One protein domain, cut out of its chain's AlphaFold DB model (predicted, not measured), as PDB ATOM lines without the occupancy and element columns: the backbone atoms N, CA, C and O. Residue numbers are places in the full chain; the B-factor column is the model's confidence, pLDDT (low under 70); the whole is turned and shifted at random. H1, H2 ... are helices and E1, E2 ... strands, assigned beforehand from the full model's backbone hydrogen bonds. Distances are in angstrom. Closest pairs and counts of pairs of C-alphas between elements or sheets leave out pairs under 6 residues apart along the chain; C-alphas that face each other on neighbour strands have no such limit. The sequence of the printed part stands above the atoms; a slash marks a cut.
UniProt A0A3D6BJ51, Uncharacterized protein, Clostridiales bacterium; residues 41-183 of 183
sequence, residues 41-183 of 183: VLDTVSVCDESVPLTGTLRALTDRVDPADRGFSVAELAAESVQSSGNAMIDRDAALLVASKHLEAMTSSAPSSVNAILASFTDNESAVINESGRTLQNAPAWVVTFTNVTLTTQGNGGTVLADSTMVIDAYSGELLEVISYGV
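What this domain is: This is residues 41 to 183 of the 183 residues of an uncharacterized protein of Clostridiales bacterium (UniProt A0A3D6BJ51). A strongly twisted sheet of seven strands curls round one long helix, H4, while the short helix H1 packs on the opposite face of the sheet. The strands E4, E5, E6 and E7 follow one another as the main wall, the hairpin E1 and E2 extends it past one part of E4, short E3 pairs with another part of E4, and the small helix H3 lies far out from the body. The printed part has 143 residues, with four named helices and seven named strands in the order E1 E2 H1 H2 E3 H3 H4 E4 E5 E6 E7. The sheet is branched and mixed, with E2 and E4 parallel and its other neighbour pairs antiparallel, and the class is mixed, helices and strands. The whole is compact, with a radius of gyration of the C-alphas of 14.7 A, and rounded, with spans of 44 by 33 by 27 A.

Where its parts are: E4 is residues 113 to 123, 23.2 A from first to last C-alpha, and bends by 96 degrees at residue 120. E5, the longest strand, is residues 139 to 152, 29.0 A, and bends by 89 degrees at residue 148. E6, residues 159 to 169, is 28.7 A long and bends by 64 degrees at residue 162. E7, residues 175 to 182, is 21.1 A long and ends with C-alpha 182 at (136.739, 72.703, 229.252). E1, residues 43 to 47, begins with C-alpha 43 at (152.582, 84.799, 212.538); E2 is residues 50 to 55 and E3 residues 72 to 75. H4 is residues 92 to 106, 21.3 A, with C-alpha 92 at (147.159, 93.583, 218.099). The short helices are H1, residues 58 to 62, H2, residues 67 to 70, and H3, residues 79 to 83.

How they stand to each other: E4, E5, E6 and E7 form a meander, each strand the antiparallel neighbour of the one before. Within hydrogen-bond range are N 117 and O 143 between E4 and E5, 3.0 A, N 144 and O 166 between E5 and E6, 2.9 A, and N 165 and O 179 between E6 and E7, 2.8 A. E2, beside residues 113 to 115, and E3, beside residues 119 to 123, lie on one side of E4, and E5 lies on the other side. E2 is parallel to E4, with N 114 and O 53 at 2.9 A. E3 is antiparallel to E4, with N 73 and O 122 at 2.8 A. E1 and E2 are a hairpin, with N 45 and O 52 at 2.9 A. E1, E3 and E7 are edge strands. The sheet curls round H4, whose closest C-alphas to E5 are those of Ala 95 and Trp 142, 6.4 A, and to E6 those of Ala 99 and Met 166, 6.2 A. H1 is on the opposite face at a height over the sheet of 7.7 A, and only just over E4, on which 3 of its 5 C-alphas fall. H2 only grazes the sheet; its closest C-alphas to E3 are those of Pro 67 and Ser 73, 5.4 A. H3 is only just not on the sheet, with 4 pairs of C-alphas within 10 A, and is apart from H4. Each O i to N i+4 pair is within hydrogen-bond range in H1 and H3, against 10 of 11 in H4, and H2 is too short for such a pair.

The domain as a whole: The C-alphas farthest apart are those of Gln 83 and Asn 156, 47.5 A. The printed part has no cut and ends at residue 183, the chain's last residue. The link from E4 to E5 is long, 15 residues, and within it residues 128 to 129 pair antiparallel with residues 134 to 135. The mean pLDDT of the printed part is 87.3; residues 80 to 86 and 154 to 157 are under 70.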
ATOM      1  N   VAL A  41     147.764  80.697 209.324       76.06
ATOM      2  CA  VAL A  41     148.758  81.153 210.301       76.06
ATOM      3  C   VAL A  41     149.332  82.472 209.789       76.06
ATOM      4  O   VAL A  41     149.936  82.512 208.718       76.06
ATOM      5  N   LEU A  42     149.078  83.547 210.530       77.06
ATOM      6  CA  LEU A  42     149.521  84.900 210.208       77.06
ATOM      7  C   LEU A  42     150.951  85.148 210.693       77.06
ATOM      8  O   LEU A  42     151.712  85.825 210.008       77.06
ATOM      9  N   ASP A  43     151.286  84.630 211.877       85.56
ATOM     10  CA  ASP A  43     152.582  84.799 212.538       85.56
ATOM     11  C   ASP A  43     152.743  83.766 213.674       85.56
ATOM     12  O   ASP A  43     151.959  82.818 213.787       85.56
ATOM     13  N   THR A  44     153.728  83.964 214.545       89.25
ATOM     14  CA  THR A  44     153.852  83.307 215.847       89.25
ATOM     15  C   THR A  44     153.882  84.331 216.979       89.25
ATOM     16  O   THR A  44     154.341  85.456 216.799       89.25
ATOM     17  N   VAL A  45     153.417  83.937 218.160       92.06
ATOM     18  CA  VAL A  45     153.469  84.735 219.390       92.06
ATOM     19  C   VAL A  45     154.153  83.927 220.490       92.06
ATOM     20  O   VAL A  45     154.002  82.709 220.548       92.06
ATOM     21  N   SER A  46     154.938  84.593 221.339       92.44
ATOM     22  CA  SER A  46     155.567  83.955 222.499       92.44
ATOM     23  C   SER A  46     154.580  83.908 223.660       92.44
ATOM     24  O   SER A  46     154.143  84.964 224.114       92.44
ATOM     25  N   VAL A  47     154.247  82.713 224.142       91.81
ATOM     26  CA  VAL A  47     153.368  82.497 225.304       91.81
ATOM     27  C   VAL A  47     153.961  81.387 226.158       91.81
ATOM     28  O   VAL A  47     154.256  80.316 225.628       91.81
ATOM     29  N   CYS A  48     154.135  81.618 227.462       91.06
ATOM     30  CA  CYS A  48     154.781  80.654 228.366       91.06
ATOM     31  C   CYS A  48     156.169  80.209 227.850       91.06
ATOM     32  O   CYS A  48     156.499  79.027 227.894       91.06
ATOM     33  N   ASP A  49     156.952  81.151 227.313       89.94
ATOM     34  CA  ASP A  49     158.261  80.927 226.671       89.94
ATOM     35  C   ASP A  49     158.252  80.006 225.425       89.94
ATOM     36  O   ASP A  49     159.315  79.635 224.918       89.94
ATOM     37  N   GLU A  50     157.079  79.674 224.876       92.56
ATOM     38  CA  GLU A  50     156.934  78.889 223.645       92.56
ATOM     39  C   GLU A  50     156.452  79.737 222.460       92.56
ATOM     40  O   GLU A  50     155.666  80.669 222.610       92.56
ATOM     41  N   SER A  51     156.914  79.391 221.254       93.06
ATOM     42  CA  SER A  51     156.454  80.005 220.003       93.06
ATOM     43  C   SER A  51     155.178  79.310 219.528       93.06
ATOM     44  O   SER A  51     155.209  78.155 219.104       93.06
ATOM     45  N   VAL A  52     154.058  80.027 219.600       93.94
ATOM     46  CA  VAL A  52     152.714  79.507 219.328       93.94
ATOM     47  C   VAL A  52     152.176  80.109 218.025       93.94
ATOM     48  O   VAL A  52     152.312  81.317 217.822       93.94
ATOM     49  N   PRO A  53     151.556  79.319 217.126       92.56
ATOM     50  CA  PRO A  53     150.965  79.850 215.901       92.56
ATOM     51  C   PRO A  53     149.839  80.842 216.207       92.56
ATOM     52  O   PRO A  53     148.946  80.557 217.007       92.56
ATOM     53  N   LEU A  54     149.880  81.988 215.527       91.06
ATOM     54  CA  LEU A  54     148.904  83.064 215.628       91.06
ATOM     55  C   LEU A  54     148.029  83.112 214.375       91.06
ATOM     56  O   LEU A  54     148.527  83.221 213.253       91.06
ATOM     57  N   THR A  55     146.719  83.114 214.573       89.56
ATOM     58  CA  THR A  55     145.707  83.368 213.547       89.56
ATOM     59  C   THR A  55     144.928  84.643 213.887       89.56
ATOM     60  O   THR A  55     145.169  85.294 214.908       89.56
ATOM     61  N   GLY A  56     144.057  85.088 212.983       84.56
ATOM     62  CA  GLY A  56     143.347  86.359 213.157       84.56
ATOM     63  C   GLY A  56     142.089  86.439 212.317       84.56
ATOM     64  O   GLY A  56     141.879  87.413 211.597       84.56
ATOM     65  N   THR A  57     141.272  85.389 212.361       81.06
ATOM     66  CA  THR A  57     140.002  85.363 211.626       81.06
ATOM     67  C   THR A  57     138.845  85.045 212.559       81.06
ATOM     68  O   THR A  57     138.986  84.261 213.491       81.06
ATOM     69  N   LEU A  58     137.670  85.619 212.289       79.12
ATOM     70  CA  LEU A  58     136.455  85.260 213.027       79.12
ATOM     71  C   LEU A  58     136.117  83.771 212.848       79.12
ATOM     72  O   LEU A  58     135.659  83.114 213.773       79.12
ATOM     73  N   ARG A  59     136.437  83.220 211.673       75.75
ATOM     74  CA  ARG A  59     136.267  81.801 211.363       75.75
ATOM     75  C   ARG A  59     137.045  80.886 212.314       75.75
ATOM     76  O   ARG A  59     136.500  79.887 212.757       75.75
ATOM     77  N   ALA A  60     138.283  81.246 212.651       74.44
ATOM     78  CA  ALA A  60     139.105  80.510 213.614       74.44
ATOM     79  C   ALA A  60     138.432  80.375 214.989       74.44
ATOM     80  O   ALA A  60     138.565  79.349 215.651       74.44
ATOM     81  N   LEU A  61     137.678  81.400 215.398       76.88
ATOM     82  CA  LEU A  61     136.905  81.375 216.635       76.88
ATOM     83  C   LEU A  61     135.702  80.421 216.521       76.88
ATOM     84  O   LEU A  61     135.481  79.609 217.412       76.88
ATOM     85  N   THR A  62     134.945  80.497 215.422       74.94
ATOM     86  CA  THR A  62     133.672  79.769 215.255       74.94
ATOM     87  C   THR A  62     133.817  78.322 214.782       74.94
ATOM     88  O   THR A  62     132.921  77.518 215.013       74.94
ATOM     89  N   ASP A  63     134.915  77.963 214.106       76.69
ATOM     90  CA  ASP A  63     135.112  76.615 213.541       76.69
ATOM     91  C   ASP A  63     135.266  75.535 214.633       76.69
ATOM     92  O   ASP A  63     135.107  74.346 214.350       76.69
ATOM     93  N   ARG A  64     135.565  75.929 215.881       71.19
ATOM     94  CA  ARG A  64     135.689  75.011 217.025       71.19
ATOM     95  C   ARG A  64     134.379  74.861 217.791       71.19
ATOM     96  O   ARG A  64     133.904  73.743 217.973       71.19
ATOM     97  N   VAL A  65     133.835  75.977 218.269       78.75
ATOM     98  CA  VAL A  65     132.599  76.057 219.055       78.75
ATOM     99  C   VAL A  65     131.932  77.389 218.740       78.75
ATOM    100  O   VAL A  65     132.622  78.400 218.619       78.75
ATOM    101  N   ASP A  66     130.604  77.403 218.628       83.94
ATOM    102  CA  ASP A  66     129.860  78.651 218.487       83.94
ATOM    103  C   ASP A  66     130.008  79.487 219.779       83.94
ATOM    104  O   ASP A  66     129.662  78.996 220.858       83.94
ATOM    105  N   PRO A  67     130.514  80.734 219.714       84.31
ATOM    106  CA  PRO A  67     130.564  81.641 220.861       84.31
ATOM    107  C   PRO A  67     129.240  81.756 221.628       84.31
ATOM    108  O   PRO A  67     129.253  81.894 222.850       84.31
ATOM    109  N   ALA A  68     128.098  81.646 220.940       85.88
ATOM    110  CA  ALA A  68     126.787  81.741 221.575       85.88
ATOM    111  C   ALA A  68     126.535  80.599 222.576       85.88
ATOM    112  O   ALA A  68     125.938  80.833 223.627       85.88
ATOM    113  N   ASP A  69     127.066  79.399 222.313       86.62
ATOM    114  CA  ASP A  69     127.022  78.259 223.245       86.62
ATOM    115  C   ASP A  69     127.899  78.489 224.490       86.62
ATOM    116  O   ASP A  69     127.852  77.734 225.465       86.62
ATOM    117  N   ARG A  70     128.724  79.536 224.447       84.62
ATOM    118  CA  ARG A  70     129.604  80.011 225.510       84.62
ATOM    119  C   ARG A  70     129.114  81.336 226.112       84.62
ATOM    120  O   ARG A  70     129.874  82.006 226.784       84.62
ATOM    121  N   GLY A  71     127.870  81.748 225.875       89.06
ATOM    122  CA  GLY A  71     127.309  82.931 226.540       89.06
ATOM    123  C   GLY A  71     127.794  84.281 225.999       89.06
ATOM    124  O   GLY A  71     127.397  85.314 226.524       89.06
ATOM    125  N   PHE A  72     128.557  84.320 224.901       92.12
ATOM    126  CA  PHE A  72     128.979  85.574 224.269       92.12
ATOM    127  C   PHE A  72     128.784  85.546 222.752       92.12
ATOM    128  O   PHE A  72     128.443  84.533 222.154       92.12
ATOM    129  N   SER A  73     128.942  86.684 222.087       92.94
ATOM    130  CA  SER A  73     128.927  86.759 220.629       92.94
ATOM    131  C   SER A  73     129.982  87.727 220.122       92.94
ATOM    132  O   SER A  73     130.374  88.678 220.799       92.94
ATOM    133  N   VAL A  74     130.470  87.444 218.917       91.88
ATOM    134  CA  VAL A  74     131.513  88.226 218.263       91.88
ATOM    135  C   VAL A  74     131.079  88.507 216.836       91.88
ATOM    136  O   VAL A  74     130.753  87.590 216.084       91.88
ATOM    137  N   ALA A  75     131.072  89.782 216.468       90.81
ATOM    138  CA  ALA A  75     130.712  90.248 215.137       90.81
ATOM    139  C   ALA A  75     131.818  91.127 214.551       90.81
ATOM    140  O   ALA A  75     132.664  91.660 215.273       90.81
ATOM    141  N   GLU A  76     131.804  91.306 213.230       89.06
ATOM    142  CA  GLU A  76     132.688  92.276 212.585       89.06
ATOM    143  C   GLU A  76     132.492  93.669 213.193       89.06
ATOM    144  O   GLU A  76     131.371  94.113 213.454       89.06
ATOM    145  N   LEU A  77     133.605  94.361 213.435       88.75
ATOM    146  CA  LEU A  77     133.563  95.699 213.997       88.75
ATOM    147  C   LEU A  77     133.076  96.694 212.937       88.75
ATOM    148  O   LEU A  77     133.718  96.883 211.904       88.75
ATOM    149  N   ALA A  78     131.952  97.358 213.206       81.31
ATOM    150  CA  ALA A  78     131.429  98.382 212.313       81.31
ATOM    151  C   ALA A  78     132.399  99.575 212.216       81.31
ATOM    152  O   ALA A  78     132.893 100.077 213.228       81.31
ATOM    153  N   ALA A  79     132.630 100.081 210.999       73.31
ATOM    154  CA  ALA A  79     133.537 101.210 210.754       73.31
ATOM    155  C   ALA A  79     133.137 102.484 211.531       73.31
ATOM    156  O   ALA A  79     133.991 103.267 211.941       73.31
ATOM    157  N   GLU A  80     131.840 102.665 211.773       68.38
ATOM    158  CA  GLU A  80     131.280 103.779 212.546       68.38
ATOM    159  C   GLU A  80     131.710 103.730 214.021       68.38
ATOM    160  O   GLU A  80     132.006 104.766 214.621       68.38
ATOM    161  N   SER A  81     131.837 102.524 214.587       65.06
ATOM    162  CA  SER A  81     132.288 102.307 215.966       65.06
ATOM    163  C   SER A  81     133.740 102.725 216.176       65.06
ATOM    164  O   SER A  81     134.096 103.116 217.284       65.06
ATOM    165  N   VAL A  82     134.564 102.675 215.121       67.75
ATOM    166  CA  VAL A  82     135.978 103.086 215.131       67.75
ATOM    167  C   VAL A  82     136.117 104.610 215.082       67.75
ATOM    168  O   VAL A  82     136.994 105.182 215.721       67.75
ATOM    169  N   GLN A  83     135.248 105.290 214.327       59.19
ATOM    170  CA  GLN A  83     135.337 106.739 214.108       59.19
ATOM    171  C   GLN A  83     134.758 107.567 215.263       59.19
ATOM    172  O   GLN A  83     135.186 108.699 215.479       59.19
ATOM    173  N   SER A  84     133.799 107.015 216.009       59.66
ATOM    174  CA  SER A  84     133.045 107.739 217.040       59.66
ATOM    175  C   SER A  84     133.856 108.080 218.303       59.66
ATOM    176  O   SER A  84     133.541 109.044 218.999       59.66
ATOM    177  N   SER A  85     134.919 107.331 218.617       61.78
ATOM    178  CA  SER A  85     135.641 107.493 219.891       61.78
ATOM    179  C   SER A  85     136.666 108.632 219.905       61.78
ATOM    180  O   SER A  85     137.053 109.081 220.983       61.78
ATOM    181  N   GLY A  86     137.161 109.069 218.740       65.62
ATOM    182  CA  GLY A  86     138.270 110.028 218.629       65.62
ATOM    183  C   GLY A  86     139.618 109.544 219.194       65.62
ATOM    184  O   GLY A  86     140.614 110.258 219.063       65.62
ATOM    185  N   ASN A  87     139.670 108.344 219.782       77.19
ATOM    186  CA  ASN A  87     140.851 107.738 220.384       77.19
ATOM    187  C   ASN A  87     141.434 106.674 219.452       77.19
ATOM    188  O   ASN A  87     140.704 105.901 218.832       77.19
ATOM    189  N   ALA A  88     142.764 106.606 219.388       85.81
ATOM    190  CA  ALA A  88     143.437 105.520 218.689       85.81
ATOM    191  C   ALA A  88     143.191 104.198 219.430       85.81
ATOM    192  O   ALA A  88     143.343 104.136 220.650       85.81
ATOM    193  N   MET A  89     142.818 103.157 218.687       91.94
ATOM    194  CA  MET A  89     142.778 101.799 219.222       91.94
ATOM    195  C   MET A  89     144.196 101.279 219.442       91.94
ATOM    196  O   MET A  89     145.112 101.628 218.693       91.94
ATOM    197  N   ILE A  90     144.361 100.419 220.441       94.06
ATOM    198  CA  ILE A  90     145.593  99.663 220.620       94.06
ATOM    199  C   ILE A  90     145.780  98.686 219.455       94.06
ATOM    200  O   ILE A  90     144.812  98.170 218.882       94.06
ATOM    201  N   ASP A  91     147.034  98.427 219.103       93.38
ATOM    202  CA  ASP A  91     147.358  97.411 218.111       93.38
ATOM    203  C   ASP A  91     147.210  95.987 218.679       93.38
ATOM    204  O   ASP A  91     147.006  95.762 219.877       93.38
ATOM    205  N   ARG A  92     147.286  95.006 217.774       93.69
ATOM    206  CA  ARG A  92     147.159  93.583 218.099       93.69
ATOM    207  C   ARG A  92     148.225  93.124 219.090       93.69
ATOM    208  O   ARG A  92     147.931  92.307 219.956       93.69
ATOM    209  N   ASP A  93     149.449  93.619 218.949       94.69
ATOM    210  CA  ASP A  93     150.593  93.142 219.722       94.69
ATOM    211  C   ASP A  93     150.488  93.625 221.176       94.69
ATOM    212  O   ASP A  93     150.756  92.863 222.106       94.69
ATOM    213  N   ALA A  94     149.986  94.844 221.391       95.75
ATOM    214  CA  ALA A  94     149.627  95.351 222.710       95.75
ATOM    215  C   ALA A  94     148.520  94.511 223.370       95.75
ATOM    216  O   ALA A  94     148.633  94.169 224.550       95.75
ATOM    217  N   ALA A  95     147.480  94.129 222.622       96.81
ATOM    218  CA  ALA A  95     146.413  93.271 223.143       96.81
ATOM    219  C   ALA A  95     146.920  91.857 223.483       96.81
ATOM    220  O   ALA A  95     146.625  91.335 224.559       96.81
ATOM    221  N   LEU A  96     147.736  91.263 222.605       96.81
ATOM    222  CA  LEU A  96     148.379  89.964 222.826       96.81
ATOM    223  C   LEU A  96     149.287  89.977 224.054       96.81
ATOM    224  O   LEU A  96     149.292  89.005 224.804       96.81
ATOM    225  N   LEU A  97     150.020  91.066 224.294       96.69
ATOM    226  CA  LEU A  97     150.860  91.211 225.482       96.69
ATOM    227  C   LEU A  97     150.027  91.181 226.771       96.69
ATOM    228  O   LEU A  97     150.392  90.489 227.723       96.69
ATOM    229  N   VAL A  98     148.905  91.910 226.807       97.69
ATOM    230  CA  VAL A  98     147.985  91.917 227.959       97.69
ATOM    231  C   VAL A  98     147.399  90.524 228.186       97.69
ATOM    232  O   VAL A  98     147.447  90.015 229.307       97.69
ATOM    233  N   ALA A  99     146.901  89.894 227.122       97.44
ATOM    234  CA  ALA A  99     146.281  88.578 227.179       97.44
ATOM    235  C   ALA A  99     147.273  87.490 227.631       97.44
ATOM    236  O   ALA A  99     147.001  86.734 228.561       97.44
ATOM    237  N   SER A 100     148.464  87.448 227.027       96.56
ATOM    238  CA  SER A 100     149.480  86.425 227.322       96.56
ATOM    239  C   SER A 100     149.974  86.541 228.759       96.56
ATOM    240  O   SER A 100     150.008  85.547 229.477       96.56
ATOM    241  N   LYS A 101     150.234  87.767 229.233       95.56
ATOM    242  CA  LYS A 101     150.628  88.008 230.626       95.56
ATOM    243  C   LYS A 101     149.559  87.548 231.617       95.56
ATOM    244  O   LYS A 101     149.887  87.059 232.696       95.56
ATOM    245  N   HIS A 102     148.282  87.733 231.282       95.50
ATOM    246  CA  HIS A 102     147.195  87.247 232.124       95.50
ATOM    247  C   HIS A 102     147.115  85.714 232.108       95.50
ATOM    248  O   HIS A 102     146.941  85.103 233.159       95.50
ATOM    249  N   LEU A 103     147.308  85.079 230.947       94.88
ATOM    250  CA  LEU A 103     147.316  83.620 230.828       94.88
ATOM    251  C   LEU A 103     148.455  82.993 231.640       94.88
ATOM    252  O   LEU A 103     148.218  82.067 232.412       94.88
ATOM    253  N   GLU A 104     149.662  83.541 231.522       94.38
ATOM    254  CA  GLU A 104     150.869  83.102 232.237       94.38
ATOM    255  C   GLU A 104     150.734  83.221 233.764       94.38
ATOM    256  O   GLU A 104     151.375  82.489 234.516       94.38
ATOM    257  N   ALA A 105     149.864  84.113 234.249       91.69
ATOM    258  CA  ALA A 105     149.538  84.201 235.670       91.69
ATOM    259  C   ALA A 105     148.617  83.058 236.148       91.69
ATOM    260  O   ALA A 105     148.562  82.776 237.346       91.69
ATOM    261  N   MET A 106     147.892  82.405 235.234       88.94
ATOM    262  CA  MET A 106     146.948  81.320 235.530       88.94
ATOM    263  C   MET A 106     147.512  79.925 235.230       88.94
ATOM    264  O   MET A 106     147.023  78.930 235.774       88.94
ATOM    265  N   THR A 107     148.514  79.829 234.355       90.19
ATOM    266  CA  THR A 107     149.083  78.558 233.905       90.19
ATOM    267  C   THR A 107     150.528  78.694 233.428       90.19
ATOM    268  O   THR A 107     150.970  79.764 233.031       90.19
ATOM    269  N   SER A 108     151.256  77.578 233.429       87.75
ATOM    270  CA  SER A 108     152.546  77.431 232.737       87.75
ATOM    271  C   SER A 108     152.431  76.589 231.460       87.75
ATOM    272  O   SER A 108     153.437  76.265 230.840       87.75
ATOM    273  N   SER A 109     151.216  76.178 231.083       90.94
ATOM    274  CA  SER A 109     150.954  75.436 229.850       90.94
ATOM    275  C   SER A 109     150.924  76.401 228.675       90.94
ATOM    276  O   SER A 109     150.093  77.308 228.650       90.94
ATOM    277  N   ALA A 110     151.770  76.171 227.674       92.56
ATOM    278  CA  ALA A 110     151.641  76.867 226.406       92.56
ATOM    279  C   ALA A 110     150.344  76.434 225.683       92.56
ATOM    280  O   ALA A 110     149.974  75.253 225.740       92.56
ATOM    281  N   PRO A 111     149.625  77.364 225.029       94.56
ATOM    282  CA  PRO A 111     148.524  77.031 224.138       94.56
ATOM    283  C   PRO A 111     149.020  76.344 222.867       94.56
ATOM    284  O   PRO A 111     150.123  76.588 222.390       94.56
ATOM    285  N   SER A 112     148.152  75.545 222.252       92.69
ATOM    286  CA  SER A 112     148.418  74.955 220.932       92.69
ATOM    287  C   SER A 112     148.305  75.961 219.779       92.69
ATOM    288  O   SER A 112     148.966  75.805 218.753       92.69
ATOM    289  N   SER A 113     147.475  76.991 219.946       92.81
ATOM    290  CA  SER A 113     147.297  78.093 219.001       92.81
ATOM    291  C   SER A 113     146.729  79.320 219.705       92.81
ATOM    292  O   SER A 113     146.062  79.200 220.739       92.81
ATOM    293  N   VAL A 114     146.966  80.489 219.116       95.00
ATOM    294  CA  VAL A 114     146.347  81.756 219.508       95.00
ATOM    295  C   VAL A 114     145.576  82.317 218.322       95.00
ATOM    296  O   VAL A 114     146.106  82.374 217.218       95.00
ATOM    297  N   ASN A 115     144.351  82.776 218.543       94.25
ATOM    298  CA  ASN A 115     143.614  83.595 217.585       94.25
ATOM    299  C   ASN A 115     143.397  84.980 218.193       94.25
ATOM    300  O   ASN A 115     142.948  85.071 219.332       94.25
ATOM    301  N   ALA A 116     143.696  86.048 217.456       95.00
ATOM    302  CA  ALA A 116     143.459  87.416 217.913       95.00
ATOM    303  C   ALA A 116     142.742  88.232 216.839       95.00
ATOM    304  O   ALA A 116     143.271  88.438 215.743       95.00
ATOM    305  N   ILE A 117     141.547  88.723 217.165       93.81
ATOM    306  CA  ILE A 117     140.711  89.498 216.246       93.81
ATOM    307  C   ILE A 117     140.211  90.780 216.895       93.81
ATOM    308  O   ILE A 117     139.805  90.783 218.052       93.81
ATOM    309  N   LEU A 118     140.214  91.865 216.124       93.31
ATOM    310  CA  LEU A 118     139.517  93.090 216.486       93.31
ATOM    311  C   LEU A 118     138.062  92.957 216.038       93.31
ATOM    312  O   LEU A 118     137.794  92.759 214.851       93.31
ATOM    313  N   ALA A 119     137.133  93.048 216.981       93.19
ATOM    314  CA  ALA A 119     135.734  92.736 216.743       93.19
ATOM    315  C   ALA A 119     134.794  93.565 217.627       93.19
ATOM    316  O   ALA A 119     135.212  94.280 218.538       93.19
ATOM    317  N   SER A 120     133.503  93.466 217.329       92.94
ATOM    318  CA  SER A 120     132.430  93.881 218.225       92.94
ATOM    319  C   SER A 120     132.084  92.703 219.133       92.94
ATOM    320  O   SER A 120     131.601  91.678 218.649       92.94
ATOM    321  N   PHE A 121     132.353  92.841 220.427       93.88
ATOM    322  CA  PHE A 121     132.089  91.825 221.441       93.88
ATOM    323  C   PHE A 121     130.782  92.110 222.180       93.88
ATOM    324  O   PHE A 121     130.506  93.256 222.548       93.88
ATOM    325  N   THR A 122     130.010  91.055 222.428       93.62
ATOM    326  CA  THR A 122     128.827  91.116 223.278       93.62
ATOM    327  C   THR A 122     128.804  89.965 224.277       93.62
ATOM    328  O   THR A 122     128.739  88.810 223.860       93.62
ATOM    329  N   ASP A 123     128.773  90.276 225.571       92.12
ATOM    330  CA  ASP A 123     128.424  89.319 226.625       92.12
ATOM    331  C   ASP A 123     126.888  89.211 226.706       92.12
ATOM    332  O   ASP A 123     126.179  90.207 226.912       92.12
ATOM    333  N   ASN A 124     126.367  88.001 226.478       89.31
ATOM    334  CA  ASN A 124     124.931  87.717 226.481       89.31
ATOM    335  C   ASN A 124     124.406  87.360 227.881       89.31
ATOM    336  O   ASN A 124     123.190  87.347 228.084       89.31
ATOM    337  N   GLU A 125     125.292  87.064 228.831       86.56
ATOM    338  CA  GLU A 125     124.960  86.722 230.213       86.56
ATOM    339  C   GLU A 125     125.045  87.955 231.123       86.56
ATOM    340  O   GLU A 125     124.151  88.172 231.945       86.56
ATOM    341  N   SER A 126     126.067  88.799 230.936       82.38
ATOM    342  CA  SER A 126     126.295  90.021 231.718       82.38
ATOM    343  C   SER A 126     126.609  91.233 230.839       82.38
ATOM    344  O   SER A 126     127.747  91.594 230.571       82.38
ATOM    345  N   ALA A 127     125.572  91.982 230.467       79.62
ATOM    346  CA  ALA A 127     125.716  93.155 229.599       79.62
ATOM    347  C   ALA A 127     126.560  94.317 230.179       79.62
ATOM    348  O   ALA A 127     126.834  95.275 229.453       79.62
ATOM    349  N   VAL A 128     126.926  94.299 231.469       83.44
ATOM    350  CA  VAL A 128     127.647  95.391 232.145       83.44
ATOM    351  C   VAL A 128     128.656  94.844 233.157       83.44
ATOM    352  O   VAL A 128     128.306  94.014 233.994       83.44
ATOM    353  N   ILE A 129     129.873  95.394 233.151       80.06
ATOM    354  CA  ILE A 129     130.855  95.207 234.228       80.06
ATOM    355  C   ILE A 129     130.441  96.090 235.409       80.06
ATOM    356  O   ILE A 129     130.505  97.320 235.324       80.06
ATOM    357  N   ASN A 130     130.009  95.485 236.515       77.38
ATOM    358  CA  ASN A 130     129.418  96.209 237.646       77.38
ATOM    359  C   ASN A 130     130.383  97.208 238.304       77.38
ATOM    360  O   ASN A 130     129.955  98.260 238.774       77.38
ATOM    361  N   GLU A 131     131.680  96.906 238.327       78.19
ATOM    362  CA  GLU A 131     132.710  97.731 238.960       78.19
ATOM    363  C   GLU A 131     132.963  99.036 238.198       78.19
ATOM    364  O   GLU A 131     133.215 100.075 238.811       78.19
ATOM    365  N   SER A 132     132.902  98.989 236.865       76.31
ATOM    366  CA  SER A 132     133.229 100.119 235.989       76.31
ATOM    367  C   SER A 132     132.000 100.757 235.337       76.31
ATOM    368  O   SER A 132     132.099 101.850 234.778       76.31
ATOM    369  N   GLY A 133     130.843 100.089 235.382       77.50
ATOM    370  CA  GLY A 133     129.638 100.464 234.642       77.50
ATOM    371  C   GLY A 133     129.791 100.346 233.122       77.50
ATOM    372  O   GLY A 133     128.936 100.841 232.384       77.50
ATOM    373  N   ARG A 134     130.881  99.733 232.635       80.38
ATOM    374  CA  ARG A 134     131.147  99.582 231.201       80.38
ATOM    375  C   ARG A 134     130.191  98.561 230.604       80.38
ATOM    376  O   ARG A 134     130.022  97.474 231.145       80.38
ATOM    377  N   THR A 135     129.597  98.918 229.472       85.94
ATOM    378  CA  THR A 135     128.766  98.000 228.696       85.94
ATOM    379  C   THR A 135     129.631  96.993 227.942       85.94
ATOM    380  O   THR A 135     130.614  97.369 227.304       85.94
ATOM    381  N   LEU A 136     129.228  95.729 227.994       89.94
ATOM    382  CA  LEU A 136     129.746  94.630 227.185       89.94
ATOM    383  C   LEU A 136     128.777  94.311 226.044       89.94
ATOM    384  O   LEU A 136     128.616  93.161 225.678       89.94
ATOM    385  N   GLN A 137     128.072  95.312 225.514       91.06
ATOM    386  CA  GLN A 137     127.165  95.164 224.374       91.06
ATOM    387  C   GLN A 137     127.735  95.914 223.178       91.06
ATOM    388  O   GLN A 137     127.820  97.145 223.201       91.06
ATOM    389  N   ASN A 138     128.098  95.177 222.130       89.69
ATOM    390  CA  ASN A 138     128.785  95.689 220.944       89.69
ATOM    391  C   ASN A 138     130.052  96.497 221.281       89.69
ATOM    392  O   ASN A 138     130.339  97.527 220.664       89.69
ATOM    393  N   ALA A 139     130.785  96.052 222.300       90.31
ATOM    394  CA  ALA A 139     132.005  96.690 222.757       90.31
ATOM    395  C   ALA A 139     133.132  96.443 221.738       90.31
ATOM    396  O   ALA A 139     133.420  95.286 221.422       90.31
ATOM    397  N   PRO A 140     133.797  97.491 221.214       93.06
ATOM    398  CA  PRO A 140     134.989  97.319 220.394       93.06
ATOM    399  C   PRO A 140     136.105  96.694 221.230       93.06
ATOM    400  O   PRO A 140     136.598  97.310 222.178       93.06
ATOM    401  N   ALA A 141     136.504  95.475 220.883       94.56
ATOM    402  CA  ALA A 141     137.456  94.710 221.670       94.56
ATOM    403  C   ALA A 141     138.377  93.861 220.795       94.56
ATOM    404  O   ALA A 141     138.000  93.371 219.727       94.56
ATOM    405  N   TRP A 142     139.589  93.653 221.294       96.75
ATOM    406  CA  TRP A 142     140.424  92.541 220.883       96.75
ATOM    407  C   TRP A 142     139.948  91.284 221.606       96.75
ATOM    408  O   TRP A 142     140.014  91.199 222.831       96.75
ATOM    409  N   VAL A 143     139.472  90.310 220.837       96.19
ATOM    410  CA  VAL A 143     139.105  88.981 221.328       96.19
ATOM    411  C   VAL A 143     140.284  88.056 221.054       96.19
ATOM    412  O   VAL A 143     140.612  87.789 219.893       96.19
ATOM    413  N   VAL A 144     140.946  87.616 222.121       96.88
ATOM    414  CA  VAL A 144     142.132  86.756 222.067       96.88
ATOM    415  C   VAL A 144     141.785  85.393 222.642       96.88
ATOM    416  O   VAL A 144     141.497  85.277 223.828       96.88
ATOM    417  N   THR A 145     141.835  84.352 221.821       95.25
ATOM    418  CA  THR A 145     141.528  82.979 222.230       95.25
ATOM    419  C   THR A 145     142.787  82.128 222.219       95.25
ATOM    420  O   THR A 145     143.456  82.003 221.196       95.25
ATOM    421  N   PHE A 146     143.073  81.510 223.358       94.88
ATOM    422  CA  PHE A 146     144.130  80.533 223.565       94.88
ATOM    423  C   PHE A 146     143.531  79.129 223.569       94.88
ATOM    424  O   PHE A 146     142.631  78.834 224.356       94.88
ATOM    425  N   THR A 147     144.026  78.260 222.696       93.00
ATOM    426  CA  THR A 147     143.434  76.935 222.466       93.00
ATOM    427  C   THR A 147     144.200  75.827 223.183       93.00
ATOM    428  O   THR A 147     145.428  75.754 223.071       93.00
ATOM    429  N   ASN A 148     143.476  74.897 223.816       92.56
ATOM    430  CA  ASN A 148     144.010  73.734 224.538       92.56
ATOM    431  C   ASN A 148     145.051  74.102 225.614       92.56
ATOM    432  O   ASN A 148     146.142  73.532 225.662       92.56
ATOM    433  N   VAL A 149     144.724  75.054 226.481       93.12
ATOM    434  CA  VAL A 149     145.553  75.417 227.632       93.12
ATOM    435  C   VAL A 149     145.164  74.572 228.839       93.12
ATOM    436  O   VAL A 149     143.984  74.384 229.128       93.12
ATOM    437  N   THR A 150     146.148  74.080 229.586       93.31
ATOM    438  CA  THR A 150     145.890  73.401 230.861       93.31
ATOM    439  C   THR A 150     145.712  74.437 231.971       93.31
ATOM    440  O   THR A 150     146.682  75.069 232.376       93.31
ATOM    441  N   LEU A 151     144.497  74.626 232.484       90.12
ATOM    442  CA  LEU A 151     144.191  75.566 233.568       90.12
ATOM    443  C   LEU A 151     144.090  74.847 234.916       90.12
ATOM    444  O   LEU A 151     143.577  73.729 235.001       90.12
ATOM    445  N   THR A 152     144.543  75.500 235.984       84.25
ATOM    446  CA  THR A 152     144.403  74.973 237.351       84.25
ATOM    447  C   THR A 152     142.983  75.224 237.857       84.25
ATOM    448  O   THR A 152     142.506  76.358 237.837       84.25
ATOM    449  N   THR A 153     142.293  74.188 238.336       79.62
ATOM    450  CA  THR A 153     140.943  74.327 238.892       79.62
ATOM    451  C   THR A 153     140.996  74.825 240.332       79.62
ATOM    452  O   THR A 153     141.812  74.378 241.146       79.62
ATOM    453  N   GLN A 154     140.106  75.756 240.681       67.94
ATOM    454  CA  GLN A 154     139.986  76.211 242.062       67.94
ATOM    455  C   GLN A 154     139.407  75.092 242.945       67.94
ATOM    456  O   GLN A 154     138.416  74.454 242.599       67.94
ATOM    457  N   GLY A 155     140.031  74.859 244.104       63.31
ATOM    458  CA  GLY A 155     139.493  74.017 245.180       63.31
ATOM    459  C   GLY A 155     140.127  72.632 245.335       63.31
ATOM    460  O   GLY A 155     140.310  72.205 246.470       63.31
ATOM    461  N   ASN A 156     140.527  71.958 244.249       63.53
ATOM    462  CA  ASN A 156     141.025  70.570 244.324       63.53
ATOM    463  C   ASN A 156     142.436  70.347 243.749       63.53
ATOM    464  O   ASN A 156     142.905  69.211 243.738       63.53
ATOM    465  N   GLY A 157     143.115  71.392 243.258       69.88
ATOM    466  CA  GLY A 157     144.452  71.265 242.656       69.88
ATOM    467  C   GLY A 157     144.481  70.410 241.382       69.88
ATOM    468  O   GLY A 157     145.545  69.961 240.966       69.88
ATOM    469  N   GLY A 158     143.313  70.151 240.786       80.81
ATOM    470  CA  GLY A 158     143.202  69.471 239.505       80.81
ATOM    471  C   GLY A 158     143.501  70.428 238.359       80.81
ATOM    472  O   GLY A 158     143.491  71.647 238.521       80.81
ATOM    473  N   THR A 159     143.719  69.871 237.178       87.50
ATOM    474  CA  THR A 159     143.884  70.651 235.956       87.50
ATOM    475  C   THR A 159     142.810  70.287 234.950       87.50
ATOM    476  O   THR A 159     142.386  69.132 234.887       87.50
ATOM    477  N   VAL A 160     142.386  71.258 234.151       90.19
ATOM    478  CA  VAL A 160     141.443  71.060 233.051       90.19
ATOM    479  C   VAL A 160     142.072  71.566 231.763       90.19
ATOM    480  O   VAL A 160     142.685  72.630 231.755       90.19
ATOM    481  N   LEU A 161     141.948  70.797 230.684       91.69
ATOM    482  CA  LEU A 161     142.274  71.294 229.354       91.69
ATOM    483  C   LEU A 161     141.114  72.176 228.897       91.69
ATOM    484  O   LEU A 161     139.963  71.747 228.960       91.69
ATOM    485  N   ALA A 162     141.405  73.403 228.485       91.56
ATOM    486  CA  ALA A 162     140.392  74.390 228.167       91.56
ATOM    487  C   ALA A 162     140.811  75.290 227.006       91.56
ATOM    488  O   ALA A 162     141.996  75.546 226.790       91.56
ATOM    489  N   ASP A 163     139.814  75.829 226.314       91.75
ATOM    490  CA  ASP A 163     139.993  77.023 225.499       91.75
ATOM    491  C   ASP A 163     139.719  78.242 226.399       91.75
ATOM    492  O   ASP A 163     138.743  78.256 227.155       91.75
ATOM    493  N   SER A 164     140.597  79.247 226.356       93.62
ATOM    494  CA  SER A 164     140.508  80.457 227.183       93.62
ATOM    495  C   SER A 164     140.463  81.692 226.292       93.62
ATOM    496  O   SER A 164     141.397  81.956 225.541       93.62
ATOM    497  N   THR A 165     139.361  82.432 226.346       94.62
ATOM    498  CA  THR A 165     139.138  83.664 225.591       94.62
ATOM    499  C   THR A 165     139.256  84.861 226.517       94.62
ATOM    500  O   THR A 165     138.632  84.906 227.571       94.62
ATOM    501  N   MET A 166     140.056  85.837 226.118       96.06
ATOM    502  CA  MET A 166     140.250  87.096 226.817       96.06
ATOM    503  C   MET A 166     139.734  88.232 225.951       96.06
ATOM    504  O   MET A 166     140.031  88.298 224.756       96.06
ATOM    505  N   VAL A 167     138.971  89.124 226.567       95.88
ATOM    506  CA  VAL A 167     138.368  90.281 225.908       95.88
ATOM    507  C   VAL A 167     139.090  91.520 226.404       95.88
ATOM    508  O   VAL A 167     139.041  91.841 227.588       95.88
ATOM    509  N   ILE A 168     139.794  92.203 225.507       96.38
ATOM    510  CA  ILE A 168     140.592  93.387 225.815       96.38
ATOM    511  C   ILE A 168     139.939  94.584 225.138       96.38
ATOM    512  O   ILE A 168     139.715  94.567 223.930       96.38
ATOM    513  N   ASP A 169     139.656  95.637 225.897       93.75
ATOM    514  CA  ASP A 169     139.102  96.869 225.352       93.75
ATOM    515  C   ASP A 169     140.013  97.436 224.261       93.75
ATOM    516  O   ASP A 169     141.208  97.662 224.483       93.75
ATOM    517  N   ALA A 170     139.449  97.686 223.078       94.06
ATOM    518  CA  ALA A 170     140.239  98.107 221.931       94.06
ATOM    519  C   ALA A 170     140.847  99.506 222.100       94.06
ATOM    520  O   ALA A 170     141.782  99.833 221.377       94.06
ATOM    521  N   TYR A 171     140.353 100.336 223.022       91.62
ATOM    522  CA  TYR A 171     140.829 101.704 223.222       91.62
ATOM    523  C   TYR A 171     141.748 101.845 224.431       91.62
ATOM    524  O   TYR A 171     142.781 102.503 224.339       91.62
ATOM    525  N   SER A 172     141.378 101.260 225.570       91.25
ATOM    526  CA  SER A 172     142.146 101.381 226.811       91.25
ATOM    527  C   SER A 172     143.175 100.269 227.000       91.25
ATOM    528  O   SER A 172     144.094 100.438 227.800       91.25
ATOM    529  N   GLY A 173     143.029  99.138 226.301       93.19
ATOM    530  CA  GLY A 173     143.830  97.936 226.546       93.19
ATOM    531  C   GLY A 173     143.521  97.252 227.880       93.19
ATOM    532  O   GLY A 173     144.306  96.436 228.360       93.19
ATOM    533  N   GLU A 174     142.400  97.601 228.505       93.44
ATOM    534  CA  GLU A 174     141.943  96.987 229.746       93.44
ATOM    535  C   GLU A 174     141.372  95.596 229.476       93.44
ATOM    536  O   GLU A 174     140.606  95.410 228.533       93.44
ATOM    537  N   LEU A 175     141.720  94.624 230.318       94.12
ATOM    538  CA  LEU A 175     141.101  93.305 230.286       94.12
ATOM    539  C   LEU A 175     139.674  93.411 230.836       94.12
ATOM    540  O   LEU A 175     139.487  93.676 232.021       94.12
ATOM    541  N   LEU A 176     138.694  93.214 229.963       92.44
ATOM    542  CA  LEU A 176     137.271  93.309 230.268       92.44
ATOM    543  C   LEU A 176     136.719  92.000 230.818       92.44
ATOM    544  O   LEU A 176     135.928  92.012 231.755       92.44
ATOM    545  N   GLU A 177     137.140  90.881 230.230       90.88
ATOM    546  CA  GLU A 177     136.562  89.578 230.535       90.88
ATOM    547  C   GLU A 177     137.538  88.438 230.239       90.88
ATOM    548  O   GLU A 177     138.379  88.530 229.337       90.88
ATOM    549  N   VAL A 178     137.407  87.350 231.000       92.44
ATOM    550  CA  VAL A 178     138.109  86.086 230.776       92.44
ATOM    551  C   VAL A 178     137.094  84.961 230.825       92.44
ATOM    552  O   VAL A 178     136.468  84.718 231.854       92.44
ATOM    553  N   ILE A 179     136.985  84.239 229.720       91.31
ATOM    554  CA  ILE A 179     135.976  83.215 229.509       91.31
ATOM    555  C   ILE A 179     136.685  81.908 229.173       91.31
ATOM    556  O   ILE A 179     137.358  81.802 228.150       91.31
ATOM    557  N   SER A 180     136.596  80.910 230.053       90.12
ATOM    558  CA  SER A 180     137.327  79.646 229.896       90.12
ATOM    559  C   SER A 180     136.390  78.451 229.958       90.12
ATOM    560  O   SER A 180     135.589  78.335 230.884       90.12
ATOM    561  N   TYR A 181     136.541  77.527 229.011       84.06
ATOM    562  CA  TYR A 181     135.703  76.336 228.927       84.06
ATOM    563  C   TYR A 181     136.518  75.079 228.710       84.06
ATOM    564  O   TYR A 181     137.377  75.041 227.832       84.06
ATOM    565  N   GLY A 182     136.181  74.034 229.467       83.56
ATOM    566  CA  GLY A 182     136.739  72.703 229.252       83.56
ATOM    567  C   GLY A 182     136.452  72.185 227.841       83.56
ATOM    568  O   GLY A 182     135.351  72.399 227.310       83.56
ATOM    569  N   VAL A 183     137.457  71.525 227.262       75.56
ATOM    570  CA  VAL A 183     137.364  70.754 226.009       75.56
ATOM    571  C   VAL A 183     137.095  69.277 226.264       75.56
ATOM    572  O   VAL A 183     137.520  68.757 227.322       75.56
TER     573      VAL A 183